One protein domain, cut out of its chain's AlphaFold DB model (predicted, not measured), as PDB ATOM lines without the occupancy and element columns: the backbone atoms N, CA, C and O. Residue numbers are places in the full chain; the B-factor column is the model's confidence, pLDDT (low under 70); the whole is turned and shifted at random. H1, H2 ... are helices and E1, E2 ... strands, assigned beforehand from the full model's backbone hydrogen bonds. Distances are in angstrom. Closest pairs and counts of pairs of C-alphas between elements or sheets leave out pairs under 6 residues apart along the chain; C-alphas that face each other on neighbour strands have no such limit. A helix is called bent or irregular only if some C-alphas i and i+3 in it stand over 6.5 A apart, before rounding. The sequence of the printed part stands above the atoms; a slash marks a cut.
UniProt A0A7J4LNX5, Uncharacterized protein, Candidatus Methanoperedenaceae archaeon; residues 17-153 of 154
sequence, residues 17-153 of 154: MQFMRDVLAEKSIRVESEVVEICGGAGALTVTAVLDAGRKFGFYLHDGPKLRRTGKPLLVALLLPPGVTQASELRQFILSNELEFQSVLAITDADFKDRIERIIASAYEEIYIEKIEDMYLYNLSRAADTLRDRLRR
ATOM      1  N   MET A  17      34.848  11.738   9.241       53.59
ATOM      2  CA  MET A  17      35.190  11.501  10.633       53.59
ATOM      3  C   MET A  17      36.177  12.514  11.211       53.59
ATOM      4  O   MET A  17      36.167  12.705  12.420       53.59
ATOM      5  N   GLN A  18      36.987  13.215  10.409       55.06
ATOM      6  CA  GLN A  18      37.796  14.330  10.919       55.06
ATOM      7  C   GLN A  18      36.916  15.443  11.492       55.06
ATOM      8  O   GLN A  18      37.284  16.028  12.502       55.06
ATOM      9  N   PHE A  19      35.729  15.669  10.921       60.44
ATOM     10  CA  PHE A  19      34.737  16.579  11.499       60.44
ATOM     11  C   PHE A  19      34.043  15.965  12.719       60.44
ATOM     12  O   PHE A  19      33.763  16.668  13.684       60.44
ATOM     13  N   MET A  20      33.823  14.642  12.718       67.94
ATOM     14  CA  MET A  20      33.267  13.944  13.883       67.94
ATOM     15  C   MET A  20      34.244  13.893  15.054       67.94
ATOM     16  O   MET A  20      33.782  13.797  16.179       67.94
ATOM     17  N   ARG A  21      35.565  13.962  14.849       71.88
ATOM     18  CA  ARG A  21      36.554  13.863  15.937       71.88
ATOM     19  C   ARG A  21      36.325  14.898  17.027       71.88
ATOM     20  O   ARG A  21      36.348  14.518  18.193       71.88
ATOM     21  N   ASP A  22      36.079  16.149  16.657       72.62
ATOM     22  CA  ASP A  22      35.874  17.226  17.627       72.62
ATOM     23  C   ASP A  22      34.553  17.025  18.383       72.62
ATOM     24  O   ASP A  22      34.541  17.005  19.614       72.62
ATOM     25  N   VAL A  23      33.468  16.725  17.661       77.62
ATOM     26  CA  VAL A  23      32.151  16.436  18.257       77.62
ATOM     27  C   VAL A  23      32.204  15.203  19.168       77.62
ATOM     28  O   VAL A  23      31.669  15.202  20.273       77.62
ATOM     29  N   LEU A  24      32.884  14.135  18.747       84.62
ATOM     30  CA  LEU A  24      33.070  12.920  19.538       84.62
ATOM     31  C   LEU A  24      33.924  13.199  20.779       84.62
ATOM     32  O   LEU A  24      33.581  12.724  21.865       84.62
ATOM     33  N   ALA A  25      34.980  14.008  20.656       84.06
ATOM     34  CA  ALA A  25      35.836  14.388  21.774       84.06
ATOM     35  C   ALA A  25      35.067  15.186  22.838       84.06
ATOM     36  O   ALA A  25      35.212  14.897  24.028       84.06
ATOM     37  N   GLU A  26      34.188  16.110  22.437       85.31
ATOM     38  CA  GLU A  26      33.279  16.817  23.355       85.31
ATOM     39  C   GLU A  26      32.350  15.859  24.115       85.31
ATOM     40  O   GLU A  26      32.006  16.089  25.275       85.31
ATOM     41  N   LYS A  27      31.986  14.731  23.493       85.56
ATOM     42  CA  LYS A  27      31.194  13.656  24.110       85.56
ATOM     43  C   LYS A  27      32.054  12.610  24.831       85.56
ATOM     44  O   LYS A  27      31.540  11.558  25.206       85.56
ATOM     45  N   SER A  28      33.340  12.894  25.065       88.88
ATOM     46  CA  SER A  28      34.304  11.988  25.714       88.88
ATOM     47  C   SER A  28      34.524  10.660  24.972       88.88
ATOM     48  O   SER A  28      34.848   9.647  25.592       88.88
ATOM     49  N   ILE A  29      34.368  10.666  23.646       91.25
ATOM     50  CA  ILE A  29      34.694   9.551  22.755       91.25
ATOM     51  C   ILE A  29      35.952   9.917  21.969       91.25
ATOM     52  O   ILE A  29      35.993  10.911  21.249       91.25
ATOM     53  N   ARG A  30      36.994   9.100  22.083       90.88
ATOM     54  CA  ARG A  30      38.251   9.278  21.355       90.88
ATOM     55  C   ARG A  30      38.311   8.346  20.153       90.88
ATOM     56  O   ARG A  30      38.007   7.164  20.274       90.88
ATOM     57  N   VAL A  31      38.752   8.868  19.011       89.69
ATOM     58  CA  VAL A  31      39.067   8.059  17.824       89.69
ATOM     59  C   VAL A  31      40.515   7.580  17.917       89.69
ATOM     60  O   VAL A  31      41.436   8.391  17.834       89.69
ATOM     61  N   GLU A  32      40.722   6.275  18.087       92.12
ATOM     62  CA  GLU A  32      42.058   5.669  18.193       92.12
ATOM     63  C   GLU A  32      42.646   5.375  16.810       92.12
ATOM     64  O   GLU A  32      43.819   5.628  16.549       92.12
ATOM     65  N   SER A  33      41.825   4.849  15.902       90.75
ATOM     66  CA  SER A  33      42.186   4.635  14.499       90.75
ATOM     67  C   SER A  33      40.933   4.590  13.630       90.75
ATOM     68  O   SER A  33      39.850   4.266  14.117       90.75
ATOM     69  N   GLU A  34      41.077   4.905  12.346       88.44
ATOM     70  CA  GLU A  34      39.978   4.860  11.382       88.44
ATOM     71  C   GLU A  34      40.471   4.457   9.993       88.44
ATOM     72  O   GLU A  34      41.616   4.717   9.626       88.44
ATOM     73  N   VAL A  35      39.580   3.836   9.230       86.25
ATOM     74  CA  VAL A  35      39.698   3.615   7.792       86.25
ATOM     75  C   VAL A  35      38.436   4.174   7.154       86.25
ATOM     76  O   VAL A  35      37.325   3.822   7.556       86.25
ATOM     77  N   VAL A  36      38.619   5.066   6.185       79.50
ATOM     78  CA  VAL A  36      37.535   5.747   5.477       79.50
ATOM     79  C   VAL A  36      37.593   5.374   4.009       79.50
ATOM     80  O   VAL A  36      38.640   5.443   3.374       79.50
ATOM     81  N   GLU A  37      36.447   4.992   3.473       75.25
ATOM     82  CA  GLU A  37      36.323   4.385   2.162       75.25
ATOM     83  C   GLU A  37      35.206   5.078   1.386       75.25
ATOM     84  O   GLU A  37      34.055   5.085   1.820       75.25
ATOM     85  N   ILE A  38      35.536   5.664   0.231       67.56
ATOM     86  CA  ILE A  38      34.552   6.323  -0.636       67.56
ATOM     87  C   ILE A  38      34.455   5.555  -1.952       67.56
ATOM     88  O   ILE A  38      35.374   5.546  -2.770       67.56
ATOM     89  N   CYS A  39      33.304   4.935  -2.196       60.47
ATOM     90  CA  CYS A  39      33.023   4.259  -3.456       60.47
ATOM     91  C   CYS A  39      32.454   5.259  -4.470       60.47
ATOM     92  O   CYS A  39      31.237   5.424  -4.581       60.47
ATOM     93  N   GLY A  40      33.338   5.905  -5.241       46.50
ATOM     94  CA  GLY A  40      32.994   6.963  -6.206       46.50
ATOM     95  C   GLY A  40      31.950   6.585  -7.271       46.50
ATOM     96  O   GLY A  40      31.176   7.439  -7.687       46.50
ATOM     97  N   GLY A  41      31.854   5.308  -7.664       46.84
ATOM     98  CA  GLY A  41      30.832   4.840  -8.618       46.84
ATOM     99  C   GLY A  41      29.419   4.725  -8.028       46.84
ATOM    100  O   GLY A  41      28.436   4.840  -8.754       46.84
ATOM    101  N   ALA A  42      29.313   4.526  -6.711       51.25
ATOM    102  CA  ALA A  42      28.046   4.400  -5.995       51.25
ATOM    103  C   ALA A  42      27.729   5.631  -5.134       51.25
ATOM    104  O   ALA A  42      26.608   5.763  -4.664       51.25
ATOM    105  N   GLY A  43      28.685   6.532  -4.898       60.47
ATOM    106  CA  GLY A  43      28.531   7.633  -3.945       60.47
ATOM    107  C   GLY A  43      28.290   7.138  -2.515       60.47
ATOM    108  O   GLY A  43      27.503   7.749  -1.795       60.47
ATOM    109  N   ALA A  44      28.887   6.008  -2.136       68.62
ATOM    110  CA  ALA A  44      28.773   5.444  -0.795       68.62
ATOM    111  C   ALA A  44      30.018   5.768   0.037       68.62
ATOM    112  O   ALA A  44      31.132   5.716  -0.487       68.62
ATOM    113  N   LEU A  45      29.810   6.077   1.312       76.44
ATOM    114  CA  LEU A  45      30.844   6.268   2.320       76.44
ATOM    115  C   LEU A  45      30.776   5.106   3.308       76.44
ATOM    116  O   LEU A  45      29.707   4.804   3.837       76.44
ATOM    117  N   THR A  46      31.916   4.494   3.588       82.50
ATOM    118  CA  THR A  46      32.059   3.522   4.667       82.50
ATOM    119  C   THR A  46      33.162   3.988   5.602       82.50
ATOM    120  O   THR A  46      34.216   4.442   5.159       82.50
ATOM    121  N   VAL A  47      32.922   3.880   6.903       86.12
ATOM    122  CA  VAL A  47      33.930   4.118   7.932       86.12
ATOM    123  C   VAL A  47      34.006   2.887   8.812       86.12
ATOM    124  O   VAL A  47      32.993   2.419   9.326       86.12
ATOM    125  N   THR A  48      35.223   2.407   9.026       91.31
ATOM    126  CA  THR A  48      35.535   1.484  10.115       91.31
ATOM    127  C   THR A  48      36.453   2.199  11.093       91.31
ATOM    128  O   THR A  48      37.445   2.787  10.674       91.31
ATOM    129  N   ALA A  49      36.148   2.171  12.387       92.25
ATOM    130  CA  ALA A  49      36.958   2.843  13.398       92.25
ATOM    131  C   ALA A  49      37.138   2.004  14.663       92.25
ATOM    132  O   ALA A  49      36.301   1.168  14.999       92.25
ATOM    133  N   VAL A  50      38.229   2.263  15.379       94.38
ATOM    134  CA  VAL A  50      38.414   1.856  16.774       94.38
ATOM    135  C   VAL A  50      38.268   3.107  17.625       94.38
ATOM    136  O   VAL A  50      38.990   4.085  17.424       94.38
ATOM    137  N   LEU A  51      37.325   3.075  18.560       93.81
ATOM    138  CA  LEU A  51      36.960   4.195  19.419       93.81
ATOM    139  C   LEU A  51      37.159   3.829  20.895       93.81
ATOM    140  O   LEU A  51      37.135   2.652  21.259       93.81
ATOM    141  N   ASP A  52      37.325   4.836  21.748       93.69
ATOM    142  CA  ASP A  52      37.428   4.690  23.202       93.69
ATOM    143  C   ASP A  52      36.474   5.658  23.916       93.69
ATOM    144  O   ASP A  52      36.550   6.869  23.724       93.69
ATOM    145  N   ALA A  53      35.579   5.117  24.745       92.31
ATOM    146  CA  ALA A  53      34.660   5.874  25.602       92.31
ATOM    147  C   ALA A  53      34.765   5.432  27.077       92.31
ATOM    148  O   ALA A  53      33.757   5.181  27.743       92.31
ATOM    149  N   GLY A  54      35.995   5.219  27.561       91.00
ATOM    150  CA  GLY A  54      36.292   4.536  28.832       91.00
ATOM    151  C   GLY A  54      36.348   3.008  28.696       91.00
ATOM    152  O   GLY A  54      36.699   2.296  29.636       91.00
ATOM    153  N   ARG A  55      36.013   2.510  27.506       92.56
ATOM    154  CA  ARG A  55      36.149   1.136  27.026       92.56
ATOM    155  C   ARG A  55      36.376   1.222  25.522       92.56
ATOM    156  O   ARG A  55      35.649   1.955  24.850       92.56
ATOM    157  N   LYS A  56      37.327   0.445  24.997       94.44
ATOM    158  CA  LYS A  56      37.566   0.349  23.553       94.44
ATOM    159  C   LYS A  56      36.490  -0.480  22.855       94.44
ATOM    160  O   LYS A  56      36.088  -1.531  23.360       94.44
ATOM    161  N   PHE A  57      36.049  -0.014  21.693       95.31
ATOM    162  CA  PHE A  57      35.059  -0.681  20.852       95.31
ATOM    163  C   PHE A  57      35.318  -0.390  19.367       95.31
ATOM    164  O   PHE A  57      36.017   0.558  19.011       95.31
ATOM    165  N   GLY A  58      34.791  -1.252  18.505       95.44
ATOM    166  CA  GLY A  58      34.798  -1.059  17.065       95.44
ATOM    167  C   GLY A  58      33.577  -0.256  16.648       95.44
ATOM    168  O   GLY A  58      32.544  -0.287  17.309       95.44
ATOM    169  N   PHE A  59      33.666   0.452  15.539       94.12
ATOM    170  CA  PHE A  59      32.541   1.191  14.997       94.12
ATOM    171  C   PHE A  59      32.499   1.034  13.487       94.12
ATOM    172  O   PHE A  59      33.537   1.083  12.824       94.12
ATOM    173  N   TYR A  60      31.294   0.838  12.963       92.00
ATOM    174  CA  TYR A  60      31.039   0.742  11.538       92.00
ATOM    175  C   TYR A  60      29.942   1.722  11.136       92.00
ATOM    176  O   TYR A  60      28.855   1.730  11.715       92.00
ATOM    177  N   LEU A  61      30.236   2.522  10.118       88.06
ATOM    178  CA  LEU A  61      29.290   3.412   9.466       88.06
ATOM    179  C   LEU A  61      29.236   3.071   7.987       88.06
ATOM    180  O   LEU A  61      30.272   2.966   7.337       88.06
ATOM    181  N   HIS A  62      28.028   2.971   7.447       85.06
ATOM    182  CA  HIS A  62      27.805   2.911   6.012       85.06
ATOM    183  C   HIS A  62      26.708   3.896   5.607       85.06
ATOM    184  O   HIS A  62      25.552   3.760   6.006       85.06
ATOM    185  N   ASP A  63      27.070   4.880   4.788       77.94
ATOM    186  CA  ASP A  63      26.146   5.801   4.134       77.94
ATOM    187  C   ASP A  63      26.156   5.563   2.619       77.94
ATOM    188  O   ASP A  63      27.020   6.050   1.886       77.94
ATOM    189  N   GLY A  64      25.186   4.785   2.139       74.75
ATOM    190  CA  GLY A  64      25.006   4.471   0.722       74.75
ATOM    191  C   GLY A  64      23.710   5.052   0.139       74.75
ATOM    192  O   GLY A  64      22.760   5.321   0.872       74.75
ATOM    193  N   PRO A  65      23.574   5.163  -1.199       65.81
ATOM    194  CA  PRO A  65      22.368   5.701  -1.845       65.81
ATOM    195  C   PRO A  65      21.066   5.005  -1.450       65.81
ATOM    196  O   PRO A  65      20.018   5.643  -1.398       65.81
ATOM    197  N   LYS A  66      21.116   3.689  -1.203       64.44
ATOM    198  CA  LYS A  66      19.955   2.920  -0.738       64.44
ATOM    199  C   LYS A  66      19.532   3.356   0.667       64.44
ATOM    200  O   LYS A  66      18.349   3.586   0.882       64.44
ATOM    201  N   LEU A  67      20.497   3.533   1.568       62.75
ATOM    202  CA  LEU A  67      20.271   3.971   2.946       62.75
ATOM    203  C   LEU A  67      19.823   5.437   3.026       62.75
ATOM    204  O   LEU A  67      18.952   5.782   3.823       62.75
ATOM    205  N   ARG A  68      20.297   6.286   2.104       63.53
ATOM    206  CA  ARG A  68      19.784   7.656   1.943       63.53
ATOM    207  C   ARG A  68      18.317   7.706   1.522       63.53
ATOM    208  O   ARG A  68      17.593   8.580   1.978       63.53
ATOM    209  N   ARG A  69      17.835   6.750   0.715       60.47
ATOM    210  CA  ARG A  69      16.396   6.652   0.376       60.47
ATOM    211  C   ARG A  69      15.530   6.274   1.577       60.47
ATOM    212  O   ARG A  69      14.370   6.664   1.617       60.47
ATOM    213  N   THR A  70      16.081   5.527   2.532       60.41
ATOM    214  CA  THR A  70      15.430   5.213   3.815       60.41
ATOM    215  C   THR A  70      15.701   6.269   4.892       60.41
ATOM    216  O   THR A  70      15.147   6.181   5.983       60.41
ATOM    217  N   GLY A  71      16.522   7.275   4.582       61.75
ATOM    218  CA  GLY A  71      16.761   8.462   5.396       61.75
ATOM    219  C   GLY A  71      17.795   8.319   6.512       61.75
ATOM    220  O   GLY A  71      17.957   9.275   7.261       61.75
ATOM    221  N   LYS A  72      18.480   7.176   6.664       71.94
ATOM    222  CA  LYS A  72      19.462   6.981   7.746       71.94
ATOM    223  C   LYS A  72      20.644   6.116   7.306       71.94
ATOM    224  O   LYS A  72      20.399   5.062   6.715       71.94
ATOM    225  N   PRO A  73      21.893   6.514   7.607       79.62
ATOM    226  CA  PRO A  73      23.041   5.628   7.456       79.62
ATOM    227  C   PRO A  73      22.931   4.438   8.415       79.62
ATOM    228  O   PRO A  73      22.239   4.489   9.434       79.62
ATOM    229  N   LEU A  74      23.655   3.369   8.106       85.69
ATOM    230  CA  LEU A  74      23.882   2.272   9.033       85.69
ATOM    231  C   LEU A  74      24.999   2.700   9.985       85.69
ATOM    232  O   LEU A  74      26.097   2.997   9.529       85.69
ATOM    233  N   LEU A  75      24.716   2.733  11.284       88.44
ATOM    234  CA  LEU A  75      25.659   3.090  12.344       88.44
ATOM    235  C   LEU A  75      25.621   1.971  13.377       88.44
ATOM    236  O   LEU A  75      24.559   1.708  13.940       88.44
ATOM    237  N   VAL A  76      26.744   1.295  13.603       92.56
ATOM    238  CA  VAL A  76      26.786   0.116  14.475       92.56
ATOM    239  C   VAL A  76      28.024   0.156  15.357       92.56
ATOM    240  O   VAL A  76      29.151   0.249  14.865       92.56
ATOM    241  N   ALA A  77      27.812   0.048  16.667       94.56
ATOM    242  CA  ALA A  77      28.886  -0.198  17.617       94.56
ATOM    243  C   ALA A  77      29.174  -1.704  17.693       94.56
ATOM    244  O   ALA A  77      28.276  -2.529  17.864       94.56
ATOM    245  N   LEU A  78      30.449  -2.055  17.570       95.88
ATOM    246  CA  LEU A  78      30.943  -3.416  17.446       95.88
ATOM    247  C   LEU A  78      31.846  -3.768  18.629       95.88
ATOM    248  O   LEU A  78      32.647  -2.965  19.112       95.88
ATOM    249  N   LEU A  79      31.761  -5.011  19.077       96.06
ATOM    250  CA  LEU A  79      32.770  -5.622  19.920       96.06
ATOM    251  C   LEU A  79      34.086  -5.687  19.137       96.06
ATOM    252  O   LEU A  79      34.101  -6.074  17.969       96.06
ATOM    253  N   LEU A  80      35.201  -5.341  19.782       94.69
ATOM    254  CA  LEU A  80      36.516  -5.583  19.194       94.69
ATOM    255  C   LEU A  80      36.885  -7.057  19.361       94.69
ATOM    256  O   LEU A  80      36.894  -7.544  20.498       94.69
ATOM    257  N   PRO A  81      37.224  -7.765  18.271       92.00
ATOM    258  CA  PRO A  81      37.804  -9.091  18.382       92.00
ATOM    259  C   PRO A  81      39.094  -9.065  19.219       92.00
ATOM    260  O   PRO A  81      39.835  -8.077  19.184       92.00
ATOM    261  N   PRO A  82      39.417 -10.150  19.942       89.25
ATOM    262  CA  PRO A  82      40.690 -10.261  20.643       89.25
ATOM    263  C   PRO A  82      41.876 -10.040  19.695       89.25
ATOM    264  O   PRO A  82      41.941 -10.641  18.626       89.25
ATOM    265  N   GLY A  83      42.818  -9.185  20.095       87.44
ATOM    266  CA  GLY A  83      44.016  -8.874  19.308       87.44
ATOM    267  C   GLY A  83      43.830  -7.794  18.237       87.44
ATOM    268  O   GLY A  83      44.832  -7.297  17.737       87.44
ATOM    269  N   VAL A  84      42.596  -7.374  17.937       91.19
ATOM    270  CA  VAL A  84      42.338  -6.238  17.040       91.19
ATOM    271  C   VAL A  84      42.557  -4.935  17.798       91.19
ATOM    272  O   VAL A  84      41.898  -4.654  18.800       91.19
ATOM    273  N   THR A  85      43.489  -4.129  17.305       90.62
ATOM    274  CA  THR A  85      43.850  -2.831  17.893       90.62
ATOM    275  C   THR A  85      43.696  -1.680  16.908       90.62
ATOM    276  O   THR A  85      43.561  -0.532  17.337       90.62
ATOM    277  N   GLN A  86      43.668  -1.980  15.608       94.12
ATOM    278  CA  GLN A  86      43.572  -0.996  14.539       94.12
ATOM    279  C   GLN A  86      42.312  -1.178  13.689       94.12
ATOM    280  O   GLN A  86      41.810  -2.282  13.479       94.12
ATOM    281  N   ALA A  87      41.824  -0.069  13.136       92.69
ATOM    282  CA  ALA A  87      40.654  -0.045  12.267       92.69
ATOM    283  C   ALA A  87      40.845  -0.848  10.972       92.69
ATOM    284  O   ALA A  87      39.880  -1.404  10.460       92.69
ATOM    285  N   SER A  88      42.073  -0.955  10.460       92.31
ATOM    286  CA  SER A  88      42.400  -1.780   9.290       92.31
ATOM    287  C   SER A  88      42.207  -3.277   9.559       92.31
ATOM    288  O   SER A  88      41.656  -3.984   8.717       92.31
ATOM    289  N   GLU A  89      42.585  -3.748  10.746       94.62
ATOM    290  CA  GLU A  89      42.377  -5.130  11.198       94.62
ATOM    291  C   GLU A  89      40.883  -5.415  11.403       94.62
ATOM    292  O   GLU A  89      40.363  -6.422  10.920       94.62
ATOM    293  N   LEU A  90      40.164  -4.491  12.057       94.69
ATOM    294  CA  LEU A  90      38.710  -4.583  12.214       94.69
ATOM    295  C   LEU A  90      38.007  -4.616  10.854       94.69
ATOM    296  O   LEU A  90      37.111  -5.431  10.642       94.69
ATOM    297  N   ARG A  91      38.437  -3.769   9.913       93.44
ATOM    298  CA  ARG A  91      37.912  -3.752   8.548       93.44
ATOM    299  C   ARG A  91      38.096  -5.115   7.895       93.44
ATOM    300  O   ARG A  91      37.122  -5.663   7.398       93.44
ATOM    301  N   GLN A  92      39.304  -5.681   7.917       92.56
ATOM    302  CA  GLN A  92      39.563  -7.008   7.341       92.56
ATOM    303  C   GLN A  92      38.658  -8.089   7.942       92.56
ATOM    304  O   GLN A  92      38.150  -8.945   7.212       92.56
ATOM    305  N   PHE A  93      38.404  -8.030   9.252       92.06
ATOM    306  CA  PHE A  93      37.459  -8.929   9.906       92.06
ATOM    307  C   PHE A  93      36.034  -8.756   9.365       92.06
ATOM    308  O   PHE A  93      35.387  -9.753   9.040       92.06
ATOM    309  N   ILE A  94      35.554  -7.512   9.246       91.00
ATOM    310  CA  ILE A  94      34.231  -7.197   8.684       91.00
ATOM    311  C   ILE A  94      34.125  -7.733   7.255       91.00
ATOM    312  O   ILE A  94      33.137  -8.386   6.935       91.00
ATOM    313  N   LEU A  95      35.157  -7.544   6.425       88.62
ATOM    314  CA  LEU A  95      35.167  -8.050   5.047       88.62
ATOM    315  C   LEU A  95      35.093  -9.575   4.992       88.62
ATOM    316  O   LEU A  95      34.396 -10.143   4.160       88.62
ATOM    317  N   SER A  96      35.799 -10.242   5.902       89.94
ATOM    318  CA  SER A  96      35.817 -11.706   5.973       89.94
ATOM    319  C   SER A  96      34.493 -12.291   6.484       89.94
ATOM    320  O   SER A  96      34.238 -13.475   6.285       89.94
ATOM    321  N   ASN A  97      33.653 -11.477   7.135       88.31
ATOM    322  CA  ASN A  97      32.382 -11.870   7.755       88.31
ATOM    323  C   ASN A  97      31.231 -10.974   7.280       88.31
ATOM    324  O   ASN A  97      30.322 -10.648   8.041       88.31
ATOM    325  N   GLU A  98      31.280 -10.568   6.017       82.25
ATOM    326  CA  GLU A  98      30.446  -9.536   5.399       82.25
ATOM    327  C   GLU A  98      28.946  -9.615   5.742       82.25
ATOM    328  O   GLU A  98      28.290  -8.599   5.969       82.25
ATOM    329  N   LEU A  99      28.407 -10.833   5.809       84.12
ATOM    330  CA  LEU A  99      26.985 -11.099   6.024       84.12
ATOM    331  C   LEU A  99      26.573 -11.154   7.500       84.12
ATOM    332  O   LEU A  99      25.388 -11.040   7.804       84.12
ATOM    333  N   GLU A 100      27.523 -11.360   8.411       89.88
ATOM    334  CA  GLU A 100      27.242 -11.742   9.802       89.88
ATOM    335  C   GLU A 100      28.033 -10.919  10.824       89.88
ATOM    336  O   GLU A 100      27.845 -11.077  12.026       89.88
ATOM    337  N   PHE A 101      28.896  -9.993  10.397       90.62
ATOM    338  CA  PHE A 101      29.757  -9.256  11.325       90.62
ATOM    339  C   PHE A 101      28.966  -8.514  12.413       90.62
ATOM    340  O   PHE A 101      29.438  -8.424  13.540       90.62
ATOM    341  N   GLN A 102      27.756  -8.019  12.116       89.31
ATOM    342  CA  GLN A 102      26.918  -7.325  13.102       89.31
ATOM    343  C   GLN A 102      26.455  -8.251  14.234       89.31
ATOM    344  O   GLN A 102      26.350  -7.808  15.374       89.31
ATOM    345  N   SER A 103      26.185  -9.527  13.939       89.50
ATOM    346  CA  SER A 103      25.801 -10.508  14.957       89.50
ATOM    347  C   SER A 103      27.026 -11.065  15.680       89.50
ATOM    348  O   SER A 103      27.013 -11.174  16.903       89.50
ATOM    349  N   VAL A 104      28.106 -11.354  14.947       91.62
ATOM    350  CA  VAL A 104      29.365 -11.884  15.499       91.62
ATOM    351  C   VAL A 104      30.048 -10.874  16.421       91.62
ATOM    352  O   VAL A 104      30.595 -11.248  17.458       91.62
ATOM    353  N   LEU A 105      30.003  -9.592  16.063       93.38
ATOM    354  CA  LEU A 105      30.605  -8.499  16.823       93.38
ATOM    355  C   LEU A 105      29.567  -7.717  17.630       93.38
ATOM    356  O   LEU A 105      29.785  -6.550  17.946       93.38
ATOM    357  N   ALA A 106      28.436  -8.325  17.981       93.12
ATOM    358  CA  ALA A 106      27.448  -7.654  18.811       93.12
ATOM    359  C   ALA A 106      28.026  -7.343  20.204       93.12
ATOM    360  O   ALA A 106      28.556  -8.215  20.898       93.12
ATOM    361  N   ILE A 107      27.901  -6.090  20.644       92.12
ATOM    362  CA  ILE A 107      28.195  -5.719  22.031       92.12
ATOM    363  C   ILE A 107      27.089  -6.290  22.927       92.12
ATOM    364  O   ILE A 107      25.913  -5.998  22.730       92.12
ATOM    365  N   THR A 108      27.469  -7.085  23.929       91.38
ATOM    366  CA  THR A 108      26.531  -7.733  24.866       91.38
ATOM    367  C   THR A 108      25.880  -6.770  25.859       91.38
ATOM    368  O   THR A 108      24.780  -7.026  26.338       91.38
ATOM    369  N   ASP A 109      26.555  -5.668  26.176       93.00
ATOM    370  CA  ASP A 109      26.041  -4.589  27.017       93.00
ATOM    371  C   ASP A 109      25.167  -3.644  26.172       93.00
ATOM    372  O   ASP A 109      25.677  -2.763  25.471       93.00
ATOM    373  N   ALA A 110      23.851  -3.870  26.212       89.56
ATOM    374  CA  ALA A 110      22.875  -3.117  25.427       89.56
ATOM    375  C   ALA A 110      22.829  -1.628  25.812       89.56
ATOM    376  O   ALA A 110      22.761  -0.778  24.927       89.56
ATOM    377  N   ASP A 111      22.952  -1.297  27.101       93.06
ATOM    378  CA  ASP A 111      22.918   0.092  27.571       93.06
ATOM    379  C   ASP A 111      24.125   0.879  27.050       93.06
ATOM    380  O   ASP A 111      23.988   2.012  26.571       93.06
ATOM    381  N   PHE A 112      25.317   0.275  27.100       91.56
ATOM    382  CA  PHE A 112      26.519   0.871  26.525       91.56
ATOM    383  C   PHE A 112      26.377   1.063  25.014       91.56
ATOM    384  O   PHE A 112      26.633   2.164  24.515       91.56
ATOM    385  N   LYS A 113      25.948   0.015  24.299       92.81
ATOM    386  CA  LYS A 113      25.754   0.038  22.845       92.81
ATOM    387  C   LYS A 113      24.784   1.147  22.436       92.81
ATOM    388  O   LYS A 113      25.156   2.031  21.668       92.81
ATOM    389  N   ASP A 114      23.580   1.149  23.000       92.06
ATOM    390  CA  ASP A 114      22.518   2.084  22.631       92.06
ATOM    391  C   ASP A 114      22.877   3.528  22.983       92.06
ATOM    392  O   ASP A 114      22.465   4.467  22.298       92.06
ATOM    393  N   ARG A 115      23.624   3.746  24.071       91.75
ATOM    394  CA  ARG A 115      24.129   5.076  24.424       91.75
ATOM    395  C   ARG A 115      25.131   5.576  23.387       91.75
ATOM    396  O   ARG A 115      25.010   6.710  22.932       91.75
ATOM    397  N   ILE A 116      26.111   4.752  23.028       91.00
ATOM    398  CA  ILE A 116      27.173   5.132  22.094       91.00
ATOM    399  C   ILE A 116      26.621   5.339  20.683       91.00
ATOM    400  O   ILE A 116      26.917   6.360  20.068       91.00
ATOM    401  N   GLU A 117      25.769   4.440  20.193       91.88
ATOM    402  CA  GLU A 117      25.146   4.589  18.874       91.88
ATOM    403  C   GLU A 117      24.292   5.857  18.790       91.88
ATOM    404  O   GLU A 117      24.361   6.562  17.788       91.88
ATOM    405  N   ARG A 118      23.561   6.218  19.856       91.06
ATOM    406  CA  ARG A 118      22.823   7.492  19.915       91.06
ATOM    407  C   ARG A 118      23.734   8.713  19.869       91.06
ATOM    408  O   ARG A 118      23.422   9.665  19.162       91.06
ATOM    409  N   ILE A 119      24.846   8.698  20.607       89.38
ATOM    410  CA  ILE A 119      25.816   9.802  20.594       89.38
ATOM    411  C   ILE A 119      26.394   9.980  19.190       89.38
ATOM    412  O   ILE A 119      26.418  11.094  18.673       89.38
ATOM    413  N   ILE A 120      26.829   8.884  18.565       87.94
ATOM    414  CA  ILE A 120      27.444   8.929  17.239       87.94
ATOM    415  C   ILE A 120      26.411   9.303  16.168       87.94
ATOM    416  O   ILE A 120      26.738  10.066  15.264       87.94
ATOM    417  N   ALA A 121      25.166   8.833  16.283       86.69
ATOM    418  CA  ALA A 121      24.080   9.236  15.394       86.69
ATOM    419  C   ALA A 121      23.779  10.737  15.494       86.69
ATOM    420  O   ALA A 121      23.686  11.386  14.460       86.69
ATOM    421  N   SER A 122      23.707  11.298  16.706       85.62
ATOM    422  CA  SER A 122      23.545  12.747  16.905       85.62
ATOM    423  C   SER A 122      24.706  13.525  16.283       85.62
ATOM    424  O   SER A 122      24.479  14.467  15.536       85.62
ATOM    425  N   ALA A 123      25.948  13.092  16.529       81.75
ATOM    426  CA  ALA A 123      27.132  13.726  15.951       81.75
ATOM    427  C   ALA A 123      27.129  13.658  14.415       81.75
ATOM    428  O   ALA A 123      27.493  14.619  13.739       81.75
ATOM    429  N   TYR A 124      26.697  12.525  13.856       79.31
ATOM    430  CA  TYR A 124      26.545  12.363  12.416       79.31
ATOM    431  C   TYR A 124      25.455  13.278  11.856       79.31
ATOM    432  O   TYR A 124      25.683  13.904  10.831       79.31
ATOM    433  N   GLU A 125      24.291  13.374  12.505       77.25
ATOM    434  CA  GLU A 125      23.198  14.260  12.082       77.25
ATOM    435  C   GLU A 125      23.624  15.733  12.116       77.25
ATOM    436  O   GLU A 125      23.392  16.444  11.140       77.25
ATOM    437  N   GLU A 126      24.309  16.173  13.174       71.88
ATOM    438  CA  GLU A 126      24.854  17.532  13.295       71.88
ATOM    439  C   GLU A 126      25.798  17.858  12.127       71.88
ATOM    440  O   GLU A 126      25.602  18.845  11.420       71.88
ATOM    441  N   ILE A 127      26.769  16.987  11.842       69.62
ATOM    442  CA  ILE A 127      27.718  17.195  10.737       69.62
ATOM    443  C   ILE A 127      27.046  17.047   9.377       69.62
ATOM    444  O   ILE A 127      27.402  17.753   8.430       69.62
ATOM    445  N   TYR A 128      26.077  16.143   9.255       67.56
ATOM    446  CA  TYR A 128      25.324  15.981   8.026       67.56
ATOM    447  C   TYR A 128      24.565  17.266   7.703       67.56
ATOM    448  O   TYR A 128      24.708  17.774   6.598       67.56
ATOM    449  N   ILE A 129      23.848  17.848   8.663       60.41
ATOM    450  CA  ILE A 129      23.145  19.126   8.487       60.41
ATOM    451  C   ILE A 129      24.145  20.257   8.194       60.41
ATOM    452  O   ILE A 129      24.004  20.977   7.209       60.41
ATOM    453  N   GLU A 130      25.208  20.392   8.989       58.97
ATOM    454  CA  GLU A 130      26.134  21.526   8.873       58.97
ATOM    455  C   GLU A 130      27.048  21.497   7.640       58.97
ATOM    456  O   GLU A 130      27.504  22.547   7.183       58.97
ATOM    457  N   LYS A 131      27.415  20.310   7.142       55.91
ATOM    458  CA  LYS A 131      28.466  20.160   6.116       55.91
ATOM    459  C   LYS A 131      27.991  19.464   4.850       55.91
ATOM    460  O   LYS A 131      28.575  19.681   3.787       55.91
ATOM    461  N   ILE A 132      26.977  18.611   4.950       52.69
ATOM    462  CA  ILE A 132      26.601  17.673   3.887       52.69
ATOM    463  C   ILE A 132      25.283  18.082   3.227       52.69
ATOM    464  O   ILE A 132      25.175  18.057   2.002       52.69
ATOM    465  N   GLU A 133      24.306  18.526   4.010       50.25
ATOM    466  CA  GLU A 133      23.029  19.047   3.543       50.25
ATOM    467  C   GLU A 133      23.248  20.290   2.669       50.25
ATOM    468  O   GLU A 133      22.735  20.333   1.554       50.25
ATOM    469  N   ASP A 134      24.140  21.205   3.057       41.97
ATOM    470  CA  ASP A 134      24.557  22.337   2.214       41.97
ATOM    471  C   ASP A 134      25.246  21.911   0.902       41.97
ATOM    472  O   ASP A 134      25.083  22.547  -0.145       41.97
ATOM    473  N   MET A 135      25.984  20.797   0.924       43.62
ATOM    474  CA  MET A 135      26.618  20.227  -0.266       43.62
ATOM    475  C   MET A 135      25.602  19.634  -1.254       43.62
ATOM    476  O   MET A 135      25.845  19.688  -2.461       43.62
ATOM    477  N   TYR A 136      24.485  19.080  -0.766       45.47
ATOM    478  CA  TYR A 136      23.514  18.345  -1.585       45.47
ATOM    479  C   TYR A 136      22.211  19.103  -1.887       45.47
ATOM    480  O   TYR A 136      21.692  18.953  -2.992       45.47
ATOM    481  N   LEU A 137      21.675  19.910  -0.961       39.31
ATOM    482  CA  LEU A 137      20.431  20.670  -1.159       39.31
ATOM    483  C   LEU A 137      20.636  21.926  -2.002       39.31
ATOM    484  O   LEU A 137      19.785  22.243  -2.831       39.31
ATOM    485  N   TYR A 138      21.757  22.631  -1.827       40.03
ATOM    486  CA  TYR A 138      21.954  23.917  -2.495       40.03
ATOM    487  C   TYR A 138      22.768  23.853  -3.783       40.03
ATOM    488  O   TYR A 138      22.860  24.866  -4.472       40.03
ATOM    489  N   ASN A 139      23.338  22.701  -4.165       42.72
ATOM    490  CA  ASN A 139      24.167  22.599  -5.379       42.72
ATOM    491  C   ASN A 139      25.298  23.668  -5.412       42.72
ATOM    492  O   ASN A 139      25.787  24.037  -6.476       42.72
ATOM    493  N   LEU A 140      25.683  24.216  -4.247       37.34
ATOM    494  CA  LEU A 140      26.557  25.395  -4.124       37.34
ATOM    495  C   LEU A 140      28.033  25.037  -3.935       37.34
ATOM    496  O   LEU A 140      28.897  25.914  -3.900       37.34
ATOM    497  N   SER A 141      28.365  23.755  -3.843       36.22
ATOM    498  CA  SER A 141      29.741  23.341  -3.645       36.22
ATOM    499  C   SER A 141      30.418  23.064  -4.981       36.22
ATOM    500  O   SER A 141      30.267  21.991  -5.568       36.22
ATOM    501  N   ARG A 142      31.306  23.981  -5.384       38.81
ATOM    502  CA  ARG A 142      32.379  23.683  -6.346       38.81
ATOM    503  C   ARG A 142      33.117  22.385  -5.997       38.81
ATOM    504  O   ARG A 142      33.716  21.812  -6.893       38.81
ATOM    505  N   ALA A 143      33.095  21.901  -4.749       40.47
ATOM    506  CA  ALA A 143      33.714  20.635  -4.363       40.47
ATOM    507  C   ALA A 143      32.899  19.405  -4.798       40.47
ATOM    508  O   ALA A 143      33.513  18.420  -5.194       40.47
ATOM    509  N   ALA A 144      31.561  19.460  -4.807       38.94
ATOM    510  CA  ALA A 144      30.725  18.394  -5.365       38.94
ATOM    511  C   ALA A 144      30.907  18.303  -6.888       38.94
ATOM    512  O   ALA A 144      31.133  17.212  -7.403       38.94
ATOM    513  N   ASP A 145      30.927  19.445  -7.584       42.66
ATOM    514  CA  ASP A 145      31.255  19.512  -9.015       42.66
ATOM    515  C   ASP A 145      32.705  19.099  -9.293       42.66
ATOM    516  O   ASP A 145      32.950  18.351 -10.230       42.66
ATOM    517  N   THR A 146      33.669  19.466  -8.442       44.41
ATOM    518  CA  THR A 146      35.068  19.012  -8.572       44.41
ATOM    519  C   THR A 146      35.198  17.504  -8.347       44.41
ATOM    520  O   THR A 146      35.970  16.853  -9.053       44.41
ATOM    521  N   LEU A 147      34.441  16.921  -7.408       39.97
ATOM    522  CA  LEU A 147      34.381  15.468  -7.216       39.97
ATOM    523  C   LEU A 147      33.780  14.793  -8.454       39.97
ATOM    524  O   LEU A 147      34.317  13.806  -8.949       39.97
ATOM    525  N   ARG A 148      32.689  15.353  -8.988       43.06
ATOM    526  CA  ARG A 148      31.952  14.819 -10.140       43.06
ATOM    527  C   ARG A 148      32.731  14.937 -11.452       43.06
ATOM    528  O   ARG A 148      32.722  13.997 -12.242       43.06
ATOM    529  N   ASP A 149      33.425  16.052 -11.666       42.53
ATOM    530  CA  ASP A 149      34.265  16.311 -12.839       42.53
ATOM    531  C   ASP A 149      35.547  15.476 -12.817       42.53
ATOM    532  O   ASP A 149      35.984  14.999 -13.865       42.53
ATOM    533  N   ARG A 150      36.134  15.237 -11.635       37.88
ATOM    534  CA  ARG A 150      37.295  14.343 -11.496       37.88
ATOM    535  C   ARG A 150      36.922  12.871 -11.661       37.88
ATOM    536  O   ARG A 150      37.680  12.148 -12.291       37.88
ATOM    537  N   LEU A 151      35.749  12.447 -11.186       38.66
ATOM    538  CA  LEU A 151      35.241  11.080 -11.379       38.66
ATOM    539  C   LEU A 151      34.796  10.778 -12.824       38.66
ATOM    540  O   LEU A 151      34.599   9.616 -13.158       38.66
ATOM    541  N   ARG A 152      34.611  11.796 -13.678       37.16
ATOM    542  CA  ARG A 152      34.227  11.646 -15.097       37.16
ATOM    543  C   ARG A 152      35.398  11.681 -16.086       37.16
ATOM    544  O   ARG A 152      35.176  11.412 -17.264       37.16
ATOM    545  N   ARG A 153      36.598  12.085 -15.656       35.16
ATOM    546  CA  ARG A 153      37.777  12.274 -16.527       35.16
ATOM    547  C   ARG A 153      38.821  11.154 -16.430       35.16
ATOM    548  O   ARG A 153      39.886  11.291 -17.025       35.16
TER     549      ARG A 153
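What this domain is: This is residues 17 to 153 of the 154 residues of an uncharacterized protein of Candidatus Methanoperedenaceae archaeon (UniProt A0A7J4LNX5). A twisted sheet of four strands has helices over both faces: H1 and the long H5 cover one, H3 packs on the other. H5 runs on past its part over the sheet, residues 112 to 124, and beyond its last residue, Leu 137, a tight link turns a corner into H6, which is away from the sheet. The printed part has 137 residues, with six named helices and four named strands in the order H1 E1 E2 E3 H2 E4 H3 H4 H5 H6. The sheet, E1 E2 E3 E4, is antiparallel, and the class is mixed, helices and strands. The whole is compact, with a radius of gyration of the C-alphas of 15.6 A and spans of 43 by 32 by 26 A.

Where its parts are: H1 is residues 17 to 26, 13.9 A long, from C-alpha 17 at (35.190, 11.501, 10.633). E1, residues 30 to 39, is 25.8 A long and bends by 67 degrees at residue 33. E2, residues 44 to 52, is 25.5 A long, and E3, residues 56 to 63, is 23.2 A. H2 is residues 65 to 69, E4 residues 74 to 78, H3 residues 87 to 96 and H4 residues 101 to 104. H5, residues 110 to 137, is 35.8 A long, with a kink of 44 degrees near residue 131; it is irregular, but only just, with C-alphas 130 and 133 6.6 A apart. H6, residues 142 to 151, ends with C-alpha 151 at (35.241, 11.080, -11.379).

How they stand to each other: E1, E2 and E3 form a meander, each strand the antiparallel neighbour of the one before. In the hairpin E1 and E2, N 35 and O 48 are 2.8 A apart; in the hairpin E2 and E3, N 49 and O 59 are 2.9 A apart. E4 is antiparallel to E3, with N 60 and O 76 2.9 A apart. H1 lies over E1 at a height over the sheet of 8.2 A. On the same face, H5 has a height of 9.5 A; its closest C-alphas to E4 are Lys 113 and Ala 77, 6.1 A apart. H5 touches H1 with residues 119 to 127 alone, at a steep tilt of 51 degrees, opposite ways; the closest C-alphas are Val 23 and Ala 123, 6.2 A. H3, on the opposite face, has a height of 8.6 A, and its Ala 87 comes 4.8 A from Ala 49 of E2, C-alpha to C-alpha. H2 and H4 only graze the sheet. H6 is not on the sheet; it is close to H5 but not clearly touching, about perpendicular at 85 degrees, with the closest C-alphas, Met 135 and Ala 144, 6.8 A apart. Every O i to N i+4 pair is within hydrogen-bond range in H2, H3 and H6, against 4 of 6 in H1 and 21 of 24 in H5; H4 is too short for such a pair.

The domain as a whole: The two C-alphas farthest apart, Asp 109 and Arg 153, are 48.1 A from each other. The printed part has no cut and no long link. Mean pLDDT of the printed part is 76.2; residues 17 to 20, 38 to 44, 65 to 71 and 127 to 153 are under 70, and H6 has a mean of 41.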